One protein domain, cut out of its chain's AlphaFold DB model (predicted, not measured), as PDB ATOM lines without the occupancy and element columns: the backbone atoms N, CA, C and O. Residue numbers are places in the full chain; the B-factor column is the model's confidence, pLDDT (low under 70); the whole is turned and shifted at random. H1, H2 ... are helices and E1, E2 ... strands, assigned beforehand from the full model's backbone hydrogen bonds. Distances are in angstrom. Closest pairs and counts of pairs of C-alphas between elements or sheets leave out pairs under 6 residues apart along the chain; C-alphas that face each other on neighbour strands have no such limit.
ATOM      1  N   PHE A  64     -37.862  21.897   9.350       89.75
ATOM      2  CA  PHE A  64     -37.776  20.725   8.485       89.75
ATOM      3  C   PHE A  64     -38.501  21.009   7.182       89.75
ATOM      4  O   PHE A  64     -39.658  21.433   7.218       89.75
ATOM      5  N   ASP A  65     -37.851  20.719   6.062       90.19
ATOM      6  CA  ASP A  65     -38.425  20.923   4.734       90.19
ATOM      7  C   ASP A  65     -38.148  19.732   3.805       90.19
ATOM      8  O   ASP A  65     -37.249  18.921   4.063       90.19
ATOM      9  N   LYS A  66     -38.947  19.600   2.744       90.25
ATOM     10  CA  LYS A  66     -38.918  18.477   1.805       90.25
ATOM     11  C   LYS A  66     -38.779  18.959   0.367       90.25
ATOM     12  O   LYS A  66     -39.593  19.740  -0.113       90.25
ATOM     13  N   PHE A  67     -37.832  18.375  -0.358       89.44
ATOM     14  CA  PHE A  67     -37.592  18.643  -1.773       89.44
ATOM     15  C   PHE A  67     -37.620  17.356  -2.591       89.44
ATOM     16  O   PHE A  67     -37.299  16.278  -2.090       89.44
ATOM     17  N   ILE A  68     -37.987  17.484  -3.866       87.81
ATOM     18  CA  ILE A  68     -37.944  16.400  -4.846       87.81
ATOM     19  C   ILE A  68     -37.139  16.883  -6.051       87.81
ATOM     20  O   ILE A  68     -37.461  17.913  -6.648       87.81
ATOM     21  N   VAL A  69     -36.100  16.132  -6.397       85.94
ATOM     22  CA  VAL A  69     -35.303  16.285  -7.614       85.94
ATOM     23  C   VAL A  69     -35.864  15.321  -8.657       85.94
ATOM     24  O   VAL A  69     -35.901  14.119  -8.410       85.94
ATOM     25  N   LYS A  70     -36.328  15.854  -9.796       82.88
ATOM     26  CA  LYS A  70     -37.007  15.092 -10.859       82.88
ATOM     27  C   LYS A  70     -36.091  14.835 -12.063       82.88
ATOM     28  O   LYS A  70     -35.347  15.745 -12.428       82.88
ATOM     29  N   PRO A  71     -36.227  13.700 -12.778       69.50
ATOM     30  CA  PRO A  71     -35.415  13.376 -13.954       69.50
ATOM     31  C   PRO A  71     -35.610  14.359 -15.113       69.50
ATOM     32  O   PRO A  71     -34.678  14.633 -15.862       69.50
ATOM     33  N   THR A  72     -36.817  14.917 -15.253       64.94
ATOM     34  CA  THR A  72     -37.171  15.865 -16.325       64.94
ATOM     35  C   THR A  72     -36.592  17.265 -16.119       64.94
ATOM     36  O   THR A  72     -36.697  18.105 -17.008       64.94
ATOM     37  N   ASN A  73     -35.979  17.525 -14.962       58.53
ATOM     38  CA  ASN A  73     -35.370  18.798 -14.609       58.53
ATOM     39  C   ASN A  73     -33.849  18.604 -14.515       58.53
ATOM     40  O   ASN A  73     -33.273  18.597 -13.430       58.53
ATOM     41  N   THR A  74     -33.202  18.404 -15.668       51.50
ATOM     42  CA  THR A  74     -31.768  18.070 -15.820       51.50
ATOM     43  C   THR A  74     -30.797  19.091 -15.204       51.50
ATOM     44  O   THR A  74     -29.595  18.838 -15.154       51.50
ATOM     45  N   SER A  75     -31.301  20.224 -14.706       55.91
ATOM     46  CA  SER A  75     -30.546  21.317 -14.087       55.91
ATOM     47  C   SER A  75     -30.579  21.356 -12.556       55.91
ATOM     48  O   SER A  75     -29.918  22.218 -11.989       55.91
ATOM     49  N   LYS A  76     -31.337  20.482 -11.876       69.38
ATOM     50  CA  LYS A  76     -31.386  20.449 -10.403       69.38
ATOM     51  C   LYS A  76     -30.954  19.094  -9.872       69.38
ATOM     52  O   LYS A  76     -31.691  18.124  -9.979       69.38
ATOM     53  N   LYS A  77     -29.781  19.046  -9.259       86.06
ATOM     54  CA  LYS A  77     -29.229  17.934  -8.487       86.06
ATOM     55  C   LYS A  77     -29.436  18.184  -6.994       86.06
ATOM     56  O   LYS A  77     -29.887  19.254  -6.579       86.06
ATOM     57  N   VAL A  78     -29.096  17.205  -6.158       88.00
ATOM     58  CA  VAL A  78     -29.160  17.366  -4.694       88.00
ATOM     59  C   VAL A  78     -28.262  18.521  -4.242       88.00
ATOM     60  O   VAL A  78     -28.645  19.287  -3.357       88.00
ATOM     61  N   GLU A  79     -27.107  18.688  -4.887       90.31
ATOM     62  CA  GLU A  79     -26.132  19.754  -4.640       90.31
ATOM     63  C   GLU A  79     -26.726  21.153  -4.864       90.31
ATOM     64  O   GLU A  79     -26.366  22.086  -4.146       90.31
ATOM     65  N   ASP A  80     -27.684  21.278  -5.787       88.94
ATOM     66  CA  ASP A  80     -28.332  22.546  -6.138       88.94
ATOM     67  C   ASP A  80     -29.405  22.963  -5.122       88.94
ATOM     68  O   ASP A  80     -29.831  24.120  -5.095       88.94
ATOM     69  N   ILE A  81     -29.851  22.047  -4.251       90.94
ATOM     70  CA  ILE A  81     -30.711  22.400  -3.118       90.94
ATOM     71  C   ILE A  81     -29.835  23.071  -2.058       90.94
ATOM     72  O   ILE A  81     -28.939  22.410  -1.522       90.94
ATOM     73  N   PRO A  82     -30.070  24.348  -1.697       91.62
ATOM     74  CA  PRO A  82     -29.194  25.032  -0.761       91.62
ATOM     75  C   PRO A  82     -29.246  24.361   0.609       91.62
ATOM     76  O   PRO A  82     -30.313  23.964   1.077       91.62
ATOM     77  N   ALA A  83     -28.096  24.249   1.261       93.12
ATOM     78  CA  ALA A  83     -28.052  23.922   2.675       93.12
ATOM     79  C   ALA A  83     -28.390  25.187   3.461       93.12
ATOM     80  O   ALA A  83     -27.813  26.244   3.212       93.12
ATOM     81  N   VAL A  84     -29.335  25.085   4.391       93.25
ATOM     82  CA  VAL A  84     -29.770  26.220   5.205       93.25
ATOM     83  C   VAL A  84     -29.424  25.959   6.658       93.25
ATOM     84  O   VAL A  84     -29.655  24.878   7.199       93.25
ATOM     85  N   ARG A  85     -28.816  26.965   7.285       89.31
ATOM     86  CA  ARG A  85     -28.476  26.923   8.702       89.31
ATOM     87  C   ARG A  85     -29.753  26.814   9.524       89.31
ATOM     88  O   ARG A  85     -30.696  27.561   9.289       89.31
ATOM     89  N   ASN A  86     -29.741  25.927  10.515       88.19
ATOM     90  CA  ASN A  86     -30.879  25.669  11.399       88.19
ATOM     91  C   ASN A  86     -32.109  25.083  10.674       88.19
ATOM     92  O   ASN A  86     -33.223  25.153  11.186       88.19
ATOM     93  N   GLU A  87     -31.907  24.432   9.527       92.06
ATOM     94  CA  GLU A  87     -32.950  23.707   8.803       92.06
ATOM     95  C   GLU A  87     -32.432  22.347   8.334       92.06
ATOM     96  O   GLU A  87     -31.341  22.240   7.771       92.06
ATOM     97  N   ILE A  88     -33.221  21.299   8.555       92.56
ATOM     98  CA  ILE A  88     -32.951  19.962   8.031       92.56
ATOM     99  C   ILE A  88     -33.820  19.755   6.794       92.56
ATOM    100  O   ILE A  88     -35.048  19.688   6.878       92.56
ATOM    101  N   ARG A  89     -33.175  19.633   5.635       93.75
ATOM    102  CA  ARG A  89     -33.839  19.403   4.352       93.75
ATOM    103  C   ARG A  89     -33.748  17.940   3.973       93.75
ATOM    104  O   ARG A  89     -32.659  17.380   3.876       93.75
ATOM    105  N   PHE A  90     -34.898  17.343   3.711       93.81
ATOM    106  CA  PHE A  90     -35.000  16.004   3.158       93.81
ATOM    107  C   PHE A  90     -35.179  16.112   1.651       93.81
ATOM    108  O   PHE A  90     -36.183  16.643   1.180       93.81
ATOM    109  N   VAL A  91     -34.201  15.631   0.892       93.94
ATOM    110  CA  VAL A  91     -34.204  15.710  -0.571       93.94
ATOM    111  C   VAL A  91     -34.359  14.307  -1.133       93.94
ATOM    112  O   VAL A  91     -33.497  13.459  -0.903       93.94
ATOM    113  N   TYR A  92     -35.451  14.052  -1.850       93.38
ATOM    114  CA  TYR A  92     -35.604  12.824  -2.622       93.38
ATOM    115  C   TYR A  92     -35.046  13.026  -4.026       93.38
ATOM    116  O   TYR A  92     -35.505  13.906  -4.753       93.38
ATOM    117  N   ASP A  93     -34.059  12.220  -4.393       91.19
ATOM    118  CA  ASP A  93     -33.509  12.148  -5.742       91.19
ATOM    119  C   ASP A  93     -34.220  11.026  -6.505       91.19
ATOM    120  O   ASP A  93     -33.995   9.849  -6.218       91.19
ATOM    121  N   GLU A  94     -35.095  11.380  -7.452       88.44
ATOM    122  CA  GLU A  94     -35.807  10.408  -8.292       88.44
ATOM    123  C   GLU A  94     -34.870   9.677  -9.264       88.44
ATOM    124  O   GLU A  94     -35.171   8.549  -9.645       88.44
ATOM    125  N   VAL A  95     -33.730  10.274  -9.638       85.06
ATOM    126  CA  VAL A  95     -32.758   9.661 -10.558       85.06
ATOM    127  C   VAL A  95     -31.995   8.546  -9.850       85.06
ATOM    128  O   VAL A  95     -31.837   7.456 -10.392       85.06
ATOM    129  N   GLN A  96     -31.544   8.799  -8.619       87.31
ATOM    130  CA  GLN A  96     -30.843   7.802  -7.797       87.31
ATOM    131  C   GLN A  96     -31.767   7.002  -6.872       87.31
ATOM    132  O   GLN A  96     -31.286   6.211  -6.052       87.31
ATOM    133  N   THR A  97     -33.074   7.261  -6.933       89.25
ATOM    134  CA  THR A  97     -34.106   6.670  -6.071       89.25
ATOM    135  C   THR A  97     -33.701   6.649  -4.592       89.25
ATOM    136  O   THR A  97     -33.733   5.611  -3.934       89.25
ATOM    137  N   SER A  98     -33.209   7.780  -4.076       92.25
ATOM    138  CA  SER A  98     -32.571   7.860  -2.754       92.25
ATOM    139  C   SER A  98     -32.962   9.128  -1.998       92.25
ATOM    140  O   SER A  98     -33.026  10.213  -2.569       92.25
ATOM    141  N   TRP A  99     -33.148   9.004  -0.681       95.06
ATOM    142  CA  TRP A  99     -33.304  10.147   0.220       95.06
ATOM    143  C   TRP A  99     -31.956  10.649   0.735       95.06
ATOM    144  O   TRP A  99     -31.103   9.867   1.165       95.06
ATOM    145  N   TYR A 100     -31.813  11.969   0.778       95.44
ATOM    146  CA  TYR A 100     -30.682  12.683   1.351       95.44
ATOM    147  C   TYR A 100     -31.134  13.593   2.484       95.44
ATOM    148  O   TYR A 100     -32.209  14.189   2.428       95.44
ATOM    149  N   LEU A 101     -30.271  13.730   3.486       95.56
ATOM    150  CA  LEU A 101     -30.362  14.772   4.498       95.56
ATOM    151  C   LEU A 101     -29.353  15.864   4.148       95.56
ATOM    152  O   LEU A 101     -28.162  15.578   4.013       95.56
ATOM    153  N   VAL A 102     -29.840  17.096   4.006       96.19
ATOM    154  CA  VAL A 102     -29.044  18.283   3.685       96.19
ATOM    155  C   VAL A 102     -29.235  19.340   4.773       96.19
ATOM    156  O   VAL A 102     -30.362  19.690   5.116       96.19
ATOM    157  N   THR A 103     -28.138  19.859   5.322       95.25
ATOM    158  CA  THR A 103     -28.139  20.961   6.301       95.25
ATOM    159  C   THR A 103     -26.765  21.641   6.353       95.25
ATOM    160  O   THR A 103     -25.867  21.287   5.589       95.25
ATOM    161  N   VAL A 104     -26.595  22.633   7.225       94.31
ATOM    162  CA  VAL A 104     -25.307  23.287   7.495       94.31
ATOM    163  C   VAL A 104     -24.745  22.758   8.814       94.31
ATOM    164  O   VAL A 104     -25.427  22.796   9.839       94.31
ATOM    165  N   ALA A 105     -23.509  22.266   8.776       92.50
ATOM    166  CA  ALA A 105     -22.769  21.805   9.940       92.50
ATOM    167  C   ALA A 105     -22.314  22.976  10.831       92.50
ATOM    168  O   ALA A 105     -22.417  24.150  10.469       92.50
ATOM    169  N   THR A 106     -21.805  22.666  12.026       87.19
ATOM    170  CA  THR A 106     -21.411  23.679  13.022       87.19
ATOM    171  C   THR A 106     -20.305  24.620  12.526       87.19
ATOM    172  O   THR A 106     -20.273  25.786  12.914       87.19
ATOM    173  N   ASP A 107     -19.429  24.143  11.643       90.25
ATOM    174  CA  ASP A 107     -18.355  24.910  10.998       90.25
ATOM    175  C   ASP A 107     -18.837  25.775   9.812       90.25
ATOM    176  O   ASP A 107     -18.038  26.457   9.171       90.25
ATOM    177  N   GLY A 108     -20.140  25.766   9.518       90.56
ATOM    178  CA  GLY A 108     -20.734  26.480   8.392       90.56
ATOM    179  C   GLY A 108     -20.668  25.720   7.065       90.56
ATOM    180  O   GLY A 108     -21.203  26.214   6.071       90.56
ATOM    181  N   GLN A 109     -20.063  24.529   7.028       95.44
ATOM    182  CA  GLN A 109     -19.969  23.724   5.815       95.44
ATOM    183  C   GLN A 109     -21.276  22.993   5.513       95.44
ATOM    184  O   GLN A 109     -22.099  22.713   6.388       95.44
ATOM    185  N   ARG A 110     -21.471  22.651   4.240       96.06
ATOM    186  CA  ARG A 110     -22.600  21.824   3.808       96.06
ATOM    187  C   ARG A 110     -22.442  20.406   4.354       96.06
ATOM    188  O   ARG A 110     -21.479  19.717   4.032       96.06
ATOM    189  N   PHE A 111     -23.450  19.932   5.073       96.31
ATOM    190  CA  PHE A 111     -23.648  18.514   5.334       96.31
ATOM    191  C   PHE A 111     -24.666  17.957   4.339       96.31
ATOM    192  O   PHE A 111     -25.795  18.438   4.265       96.31
ATOM    193  N   GLN A 112     -24.275  16.930   3.587       96.31
ATOM    194  CA  GLN A 112     -25.148  16.194   2.675       96.31
ATOM    195  C   GLN A 112     -24.805  14.711   2.764       96.31
ATOM    196  O   GLN A 112     -23.665  14.323   2.510       96.31
ATOM    197  N   LYS A 113     -25.783  13.867   3.105       96.56
ATOM    198  CA  LYS A 113     -25.564  12.416   3.173       96.56
ATOM    199  C   LYS A 113     -26.826  11.634   2.842       96.56
ATOM    200  O   LYS A 113     -27.927  12.056   3.200       96.56
ATOM    201  N   LYS A 114     -26.670  10.484   2.178       95.75
ATOM    202  CA  LYS A 114     -27.782   9.552   1.946       95.75
ATOM    203  C   LYS A 114     -28.305   9.045   3.286       95.75
ATOM    204  O   LYS A 114     -27.521   8.668   4.157       95.75
ATOM    205  N   VAL A 115     -29.625   8.997   3.444       94.56
ATOM    206  CA  VAL A 115     -30.272   8.614   4.709       94.56
ATOM    207  C   VAL A 115     -29.870   7.203   5.145       94.56
ATOM    208  O   VAL A 115     -29.567   6.977   6.315       94.56
ATOM    209  N   ASN A 116     -29.776   6.256   4.212       91.44
ATOM    210  CA  ASN A 116     -29.337   4.887   4.501       91.44
ATOM    211  C   ASN A 116     -27.857   4.796   4.935       91.44
ATOM    212  O   ASN A 116     -27.509   3.897   5.704       91.44
ATOM    213  N   GLN A 117     -27.020   5.756   4.530       94.88
ATOM    214  CA  GLN A 117     -25.595   5.850   4.868       94.88
ATOM    215  C   GLN A 117     -25.309   6.678   6.129       94.88
ATOM    216  O   GLN A 117     -24.163   6.723   6.575       94.88
ATOM    217  N   LEU A 118     -26.314   7.337   6.715       94.94
ATOM    218  CA  LEU A 118     -26.154   8.013   8.002       94.94
ATOM    219  C   LEU A 118     -25.725   7.003   9.079       94.94
ATOM    220  O   LEU A 118     -26.252   5.886   9.165       94.94
ATOM    221  N   THR A 119     -24.763   7.424   9.892       94.69
ATOM    222  CA  THR A 119     -24.128   6.655  10.967       94.69
ATOM    223  C   THR A 119     -24.529   7.191  12.339       94.69
ATOM    224  O   THR A 119     -25.093   8.280  12.471       94.69
ATOM    225  N   VAL A 120     -24.199   6.440  13.391       91.12
ATOM    226  CA  VAL A 120     -24.383   6.898  14.776       91.12
ATOM    227  C   VAL A 120     -23.505   8.121  15.071       91.12
ATOM    228  O   VAL A 120     -23.928   9.003  15.811       91.12
ATOM    229  N   GLN A 121     -22.309   8.212  14.481       92.62
ATOM    230  CA  GLN A 121     -21.426   9.372  14.622       92.62
ATOM    231  C   GLN A 121     -22.026  10.632  13.991       92.62
ATOM    232  O   GLN A 121     -21.917  11.703  14.584       92.62
ATOM    233  N   ASP A 122     -22.702  10.509  12.841       92.44
ATOM    234  CA  ASP A 122     -23.416  11.636  12.227       92.44
ATOM    235  C   ASP A 122     -24.547  12.119  13.148       92.44
ATOM    236  O   ASP A 122     -24.666  13.307  13.423       92.44
ATOM    237  N   ALA A 123     -25.338  11.194  13.704       90.00
ATOM    238  CA  ALA A 123     -26.442  11.523  14.613       90.00
ATOM    239  C   ALA A 123     -25.988  12.130  15.958       90.00
ATOM    240  O   ALA A 123     -26.796  12.724  16.673       90.00
ATOM    241  N   ARG A 124     -24.703  11.985  16.315       89.50
ATOM    242  CA  ARG A 124     -24.088  12.620  17.492       89.50
ATOM    243  C   ARG A 124     -23.613  14.047  17.230       89.50
ATOM    244  O   ARG A 124     -23.258  14.730  18.186       89.50
ATOM    245  N   GLN A 125     -23.579  14.496  15.975       92.19
ATOM    246  CA  GLN A 125     -23.208  15.873  15.668       92.19
ATOM    247  C   GLN A 125     -24.242  16.845  16.250       92.19
ATOM    248  O   GLN A 125     -25.439  16.547  16.182       92.19
ATOM    249  N   PRO A 126     -23.834  18.021  16.767       90.00
ATOM    250  CA  PRO A 126     -24.762  18.971  17.384       90.00
ATOM    251  C   PRO A 126     -25.947  19.321  16.481       90.00
ATOM    252  O   PRO A 126     -27.094  19.323  16.919       90.00
ATOM    253  N   TYR A 127     -25.699  19.511  15.184       88.75
ATOM    254  CA  TYR A 127     -26.728  19.874  14.211       88.75
ATOM    255  C   TYR A 127     -27.680  18.726  13.814       88.75
ATOM    256  O   TYR A 127     -28.655  18.951  13.101       88.75
ATOM    257  N   LEU A 128     -27.435  17.505  14.298       91.25
ATOM    258  CA  LEU A 128     -28.321  16.344  14.153       91.25
ATOM    259  C   LEU A 128     -28.725  15.736  15.500       91.25
ATOM    260  O   LEU A 128     -29.404  14.709  15.525       91.25
ATOM    261  N   ALA A 129     -28.354  16.358  16.621       88.81
ATOM    262  CA  ALA A 129     -28.611  15.799  17.938       88.81
ATOM    263  C   ALA A 129     -30.111  15.523  18.148       88.81
ATOM    264  O   ALA A 129     -30.990  16.313  17.774       88.81
ATOM    265  N   GLY A 130     -30.409  14.363  18.730       87.81
ATOM    266  CA  GLY A 130     -31.771  13.856  18.884       87.81
ATOM    267  C   GLY A 130     -32.355  13.187  17.634       87.81
ATOM    268  O   GLY A 130     -33.523  12.813  17.680       87.81
ATOM    269  N   LEU A 131     -31.596  13.024  16.545       92.00
ATOM    270  CA  LEU A 131     -31.993  12.192  15.408       92.00
ATOM    271  C   LEU A 131     -32.039  10.710  15.815       92.00
ATOM    272  O   LEU A 131     -31.047  10.149  16.283       92.00
ATOM    273  N   LYS A 132     -33.177  10.060  15.580       92.38
ATOM    274  CA  LYS A 132     -33.363   8.620  15.734       92.38
ATOM    275  C   LYS A 132     -33.208   7.940  14.378       92.38
ATOM    276  O   LYS A 132     -34.071   7.990  13.500       92.38
ATOM    277  N   LEU A 133     -32.022   7.378  14.186       92.62
ATOM    278  CA  LEU A 133     -31.555   6.906  12.890       92.62
ATOM    279  C   LEU A 133     -32.372   5.725  12.343       92.62
ATOM    280  O   LEU A 133     -32.603   5.653  11.138       92.62
ATOM    281  N   ALA A 134     -32.783   4.796  13.208       91.38
ATOM    282  CA  ALA A 134     -33.510   3.593  12.804       91.38
ATOM    283  C   ALA A 134     -34.919   3.933  12.292       91.38
ATOM    284  O   ALA A 134     -35.348   3.442  11.247       91.38
ATOM    285  N   GLU A 135     -35.599   4.841  12.986       92.81
ATOM    286  CA  GLU A 135     -36.912   5.368  12.641       92.81
ATOM    287  C   GLU A 135     -36.838   6.152  11.335       92.81
ATOM    288  O   GLU A 135     -37.642   5.908  10.439       92.81
ATOM    289  N   LEU A 136     -35.819   7.006  11.172       92.56
ATOM    290  CA  LEU A 136     -35.626   7.753   9.929       92.56
ATOM    291  C   LEU A 136     -35.456   6.827   8.723       92.56
ATOM    292  O   LEU A 136     -36.106   7.029   7.699       92.56
ATOM    293  N   LYS A 137     -34.606   5.802   8.847       91.25
ATOM    294  CA  LYS A 137     -34.366   4.830   7.770       91.25
ATOM    295  C   LYS A 137     -35.619   4.023   7.434       91.25
ATOM    296  O   LYS A 137     -35.854   3.737   6.267       91.25
ATOM    297  N   THR A 138     -36.420   3.686   8.442       89.81
ATOM    298  CA  THR A 138     -37.676   2.950   8.256       89.81
ATOM    299  C   THR A 138     -38.745   3.808   7.578       89.81
ATOM    300  O   THR A 138     -39.415   3.339   6.662       89.81
ATOM    301  N   LEU A 139     -38.902   5.065   8.005       88.88
ATOM    302  CA  LEU A 139     -39.973   5.951   7.540       88.88
ATOM    303  C   LEU A 139     -39.677   6.616   6.185       88.88
ATOM    304  O   LEU A 139     -40.606   6.962   5.458       88.88
ATOM    305  N   LEU A 140     -38.404   6.766   5.805       88.94
ATOM    306  CA  LEU A 140     -37.986   7.256   4.483       88.94
ATOM    307  C   LEU A 140     -37.647   6.109   3.520       88.94
ATOM    308  O   LEU A 140     -36.549   6.046   2.966       88.94
ATOM    309  N   ASN A 141     -38.607   5.208   3.300       81.50
ATOM    310  CA  ASN A 141     -38.444   4.030   2.438       81.50
ATOM    311  C   ASN A 141     -39.124   4.139   1.057       81.50
ATOM    312  O   ASN A 141     -38.960   3.249   0.226       81.50
ATOM    313  N   LYS A 142     -39.872   5.219   0.795       82.19
ATOM    314  CA  LYS A 142     -40.606   5.438  -0.461       82.19
ATOM    315  C   LYS A 142     -40.429   6.854  -1.008       82.19
ATOM    316  O   LYS A 142     -40.138   7.785  -0.259       82.19
ATOM    317  N   ALA A 143     -40.649   7.008  -2.312       76.19
ATOM    318  CA  ALA A 143     -40.498   8.265  -3.049       76.19
ATOM    319  C   ALA A 143     -41.489   9.361  -2.619       76.19
ATOM    320  O   ALA A 143     -41.127  10.520  -2.417       76.19
ATOM    321  N   SER A 144     -42.756   8.978  -2.453       81.31
ATOM    322  CA  SER A 144     -43.860   9.900  -2.192       81.31
ATOM    323  C   SER A 144     -44.410   9.690  -0.790       81.31
ATOM    324  O   SER A 144     -44.877   8.607  -0.444       81.31
ATOM    325  N   LEU A 145     -44.377  10.757   0.003       85.50
ATOM    326  CA  LEU A 145     -44.916  10.803   1.360       85.50
ATOM    327  C   LEU A 145     -46.209  11.608   1.365       85.50
ATOM    328  O   LEU A 145     -46.229  12.737   0.860       85.50
ATOM    329  N   THR A 146     -47.248  11.054   1.977       88.69
ATOM    330  CA  THR A 146     -48.464  11.795   2.326       88.69
ATOM    331  C   THR A 146     -48.165  12.848   3.400       88.69
ATOM    332  O   THR A 146     -47.136  12.802   4.078       88.69
ATOM    333  N   THR A 147     -49.080  13.800   3.605       87.94
ATOM    334  CA  THR A 147     -48.958  14.808   4.674       87.94
ATOM    335  C   THR A 147     -48.850  14.174   6.063       87.94
ATOM    336  O   THR A 147     -48.076  14.648   6.893       87.94
ATOM    337  N   SER A 148     -49.595  13.091   6.312       88.44
ATOM    338  CA  SER A 148     -49.553  12.363   7.586       88.44
ATOM    339  C   SER A 148     -48.171  11.752   7.830       88.44
ATOM    340  O   SER A 148     -47.553  12.008   8.859       88.44
ATOM    341  N   GLU A 149     -47.629  11.047   6.836       88.88
ATOM    342  CA  GLU A 149     -46.303  10.420   6.919       88.88
ATOM    343  C   GLU A 149     -45.188  11.456   7.059       88.88
ATOM    344  O   GLU A 149     -44.244  11.269   7.822       88.88
ATOM    345  N   TRP A 150     -45.316  12.597   6.378       89.12
ATOM    346  CA  TRP A 150     -44.385  13.708   6.544       89.12
ATOM    347  C   TRP A 150     -44.399  14.278   7.966       89.12
ATOM    348  O   TRP A 150     -43.349  14.583   8.535       89.12
ATOM    349  N   ASN A 151     -45.582  14.417   8.565       86.31
ATOM    350  CA  ASN A 151     -45.698  14.842   9.954       86.31
ATOM    351  C   ASN A 151     -45.116  13.801  10.913       86.31
ATOM    352  O   ASN A 151     -44.404  14.189  11.839       86.31
ATOM    353  N   GLN A 152     -45.331  12.514  10.636       86.44
ATOM    354  CA  GLN A 152     -44.765  11.414  11.407       86.44
ATOM    355  C   GLN A 152     -43.231  11.401  11.368       86.44
ATOM    356  O   GLN A 152     -42.587  11.242  12.398       86.44
ATOM    357  N   ILE A 153     -42.610  11.641  10.211       88.19
ATOM    358  CA  ILE A 153     -41.143  11.722  10.108       88.19
ATOM    359  C   ILE A 153     -40.589  12.817  11.025       88.19
ATOM    360  O   ILE A 153     -39.642  12.578  11.775       88.19
ATOM    361  N   LYS A 154     -41.205  14.004  11.019       86.75
ATOM    362  CA  LYS A 154     -40.783  15.122  11.875       86.75
ATOM    363  C   LYS A 154     -40.930  14.811  13.371       86.75
ATOM    364  O   LYS A 154     -40.100  15.277  14.150       86.75
ATOM    365  N   SER A 155     -41.967  14.070  13.776       81.31
ATOM    366  CA  SER A 155     -42.216  13.732  15.187       81.31
ATOM    367  C   SER A 155     -41.409  12.535  15.681       81.31
ATOM    368  O   SER A 155     -40.918  12.548  16.807       81.31
ATOM    369  N   ASP A 156     -41.262  11.502  14.856       86.56
ATOM    370  CA  ASP A 156     -40.795  10.194  15.314       86.56
ATOM    371  C   ASP A 156     -39.287  10.050  15.120       86.56
ATOM    372  O   ASP A 156     -38.611   9.479  15.981       86.56
ATOM    373  N   CYS A 157     -38.747  10.641  14.048       89.06
ATOM    374  CA  CYS A 157     -37.321  10.578  13.729       89.06
ATOM    375  C   CYS A 157     -36.489  11.562  14.547       89.06
ATOM    376  O   CYS A 157     -35.268  11.485  14.517       89.06
ATOM    377  N   PHE A 158     -37.108  12.491  15.275       88.25
ATOM    378  CA  PHE A 158     -36.395  13.438  16.125       88.25
ATOM    379  C   PHE A 158     -37.007  13.449  17.515       88.25
ATOM    380  O   PHE A 158     -38.213  13.581  17.668       88.25
ATOM    381  N   VAL A 159     -36.170  13.367  18.550       83.06
ATOM    382  CA  VAL A 159     -36.618  13.441  19.951       83.06
ATOM    383  C   VAL A 159     -37.424  14.719  20.207       83.06
ATOM    384  O   VAL A 159     -38.411  14.677  20.938       83.06
ATOM    385  N   HIS A 160     -37.030  15.840  19.595       80.62
ATOM    386  CA  HIS A 160     -37.892  17.012  19.504       80.62
ATOM    387  C   HIS A 160     -37.488  17.948  18.343       80.62
ATOM    388  O   HIS A 160     -36.322  18.352  18.278       80.62
ATOM    389  N   PRO A 161     -38.402  18.350  17.439       73.69
ATOM    390  CA  PRO A 161     -38.075  19.248  16.326       73.69
ATOM    391  C   PRO A 161     -37.647  20.646  16.809       73.69
ATOM    392  O   PRO A 161     -36.580  21.134  16.445       73.69
ATOM    393  N   ASN A 162     -38.408  21.237  17.735       85.75
ATOM    394  CA  ASN A 162     -38.101  22.525  18.368       85.75
ATOM    395  C   ASN A 162     -38.199  22.403  19.902       85.75
ATOM    396  O   ASN A 162     -39.292  22.567  20.449       85.75
TER     397      ASN A 162
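AT A GLANCE: This is residues 64 to 162 of the 464 residues of an uncharacterized protein of Legionella donaldsonii (UniProt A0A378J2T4). Look first for a strongly twisted sheet of four strands, with a short helical hairpin, H2 and H3, set loosely over one face: H3 only grazes the sheet near E1, and H2 is not on it. The small helix H1 sits off the sheet beyond E4, while the long link from E1 to E2 swings out past the end of E1 and comes back on the side of the sheet away from the hairpin. The printed part has 99 residues, with four named strands followed by three named helices, in the order E1 E2 E3 E4 H1 H2 H3; the sheet is mixed, in the order E1, E2, E3, E4, with E1 parallel to E2 and the other neighbours antiparallel. The class is mixed, helices and strands, though under half of the residues, 46 of 99, are in named elements. The whole is compact, with a radius of gyration of the C-alphas of 12.9 A and spans of 36 by 32 by 22 A.

IN THESE COORDINATES: Find C-alpha 64 at (-37.776, 20.725, 8.485); from there strand E1, residues 64 to 69, runs 16.9 A. Beside it look for E2, residues 87 to 93, 18.6 A long. E3, residues 98 to 104, is 19.9 A long and begins at C-alpha 98 at (-32.571, 7.860, -2.754). E4, residues 110 to 114, covers 13.5 A. Helix H1, residues 120 to 123, measures 5.1 A, and H2, residues 133 to 139, measures 10.0 A. H3, residues 147 to 156, is the longest helix at 14.2 A and ends at C-alpha 156 at (-40.795, 10.194, 15.314).

HOW THE PARTS SIT: Begin with the inner strands E2 and E3, an antiparallel hairpin at 153 degrees between directions; N 91 and O 100 are 2.9 A apart, within hydrogen-bond range. On the other side of E2 you meet the edge strand E1, parallel to it at 23 degrees, with N 67 and O 90 at 2.8 A. The other edge strand, E4, forms a hairpin with E3, antiparallel at 161 degrees, with N 103 and O 111 at 2.9 A. E2, E3 and E4 make a meander, each strand the antiparallel neighbour of the one before. From edge to edge the strands' lines turn by 67 degrees. Now move to H3, which only grazes the sheet, with its residues 150 to 154; the closest C-alphas of E1 and H3 are those of Phe 64 and Lys 154, 7.2 A apart. H2 and H3 form a helical hairpin: they touch, with the C-alphas of Leu 139 and Ile 153 closest at 6.4 A, and run opposite ways at a shallow tilt of 15 degrees. H1 and H2 are close but not clearly touching, their closest C-alphas being those of Ala 123 and Leu 133 at 7.1 A. H1 is not on the sheet, and it is apart from H3. In H2 and H3 every O i to N i+4 pair is within hydrogen-bond range; H1 is too short for such a pair, and its one O i to N i+3 pair is within range.

THE WHOLE: The two C-alphas farthest apart are those of Thr 72 and Arg 124, at 36.4 A, while the first and last printed C-alphas, Phe 64 and Asn 162, are 10.1 A apart. The printed part has no cut. The link from E1 to E2, residues 70 to 86, is long; those from E2 to E3, E3 to E4 and E4 to H1 are tight. The mean pLDDT of the printed part is 88.2, and the model's confidence is low, under 70, at residues 71 to 76, which lie within that long link.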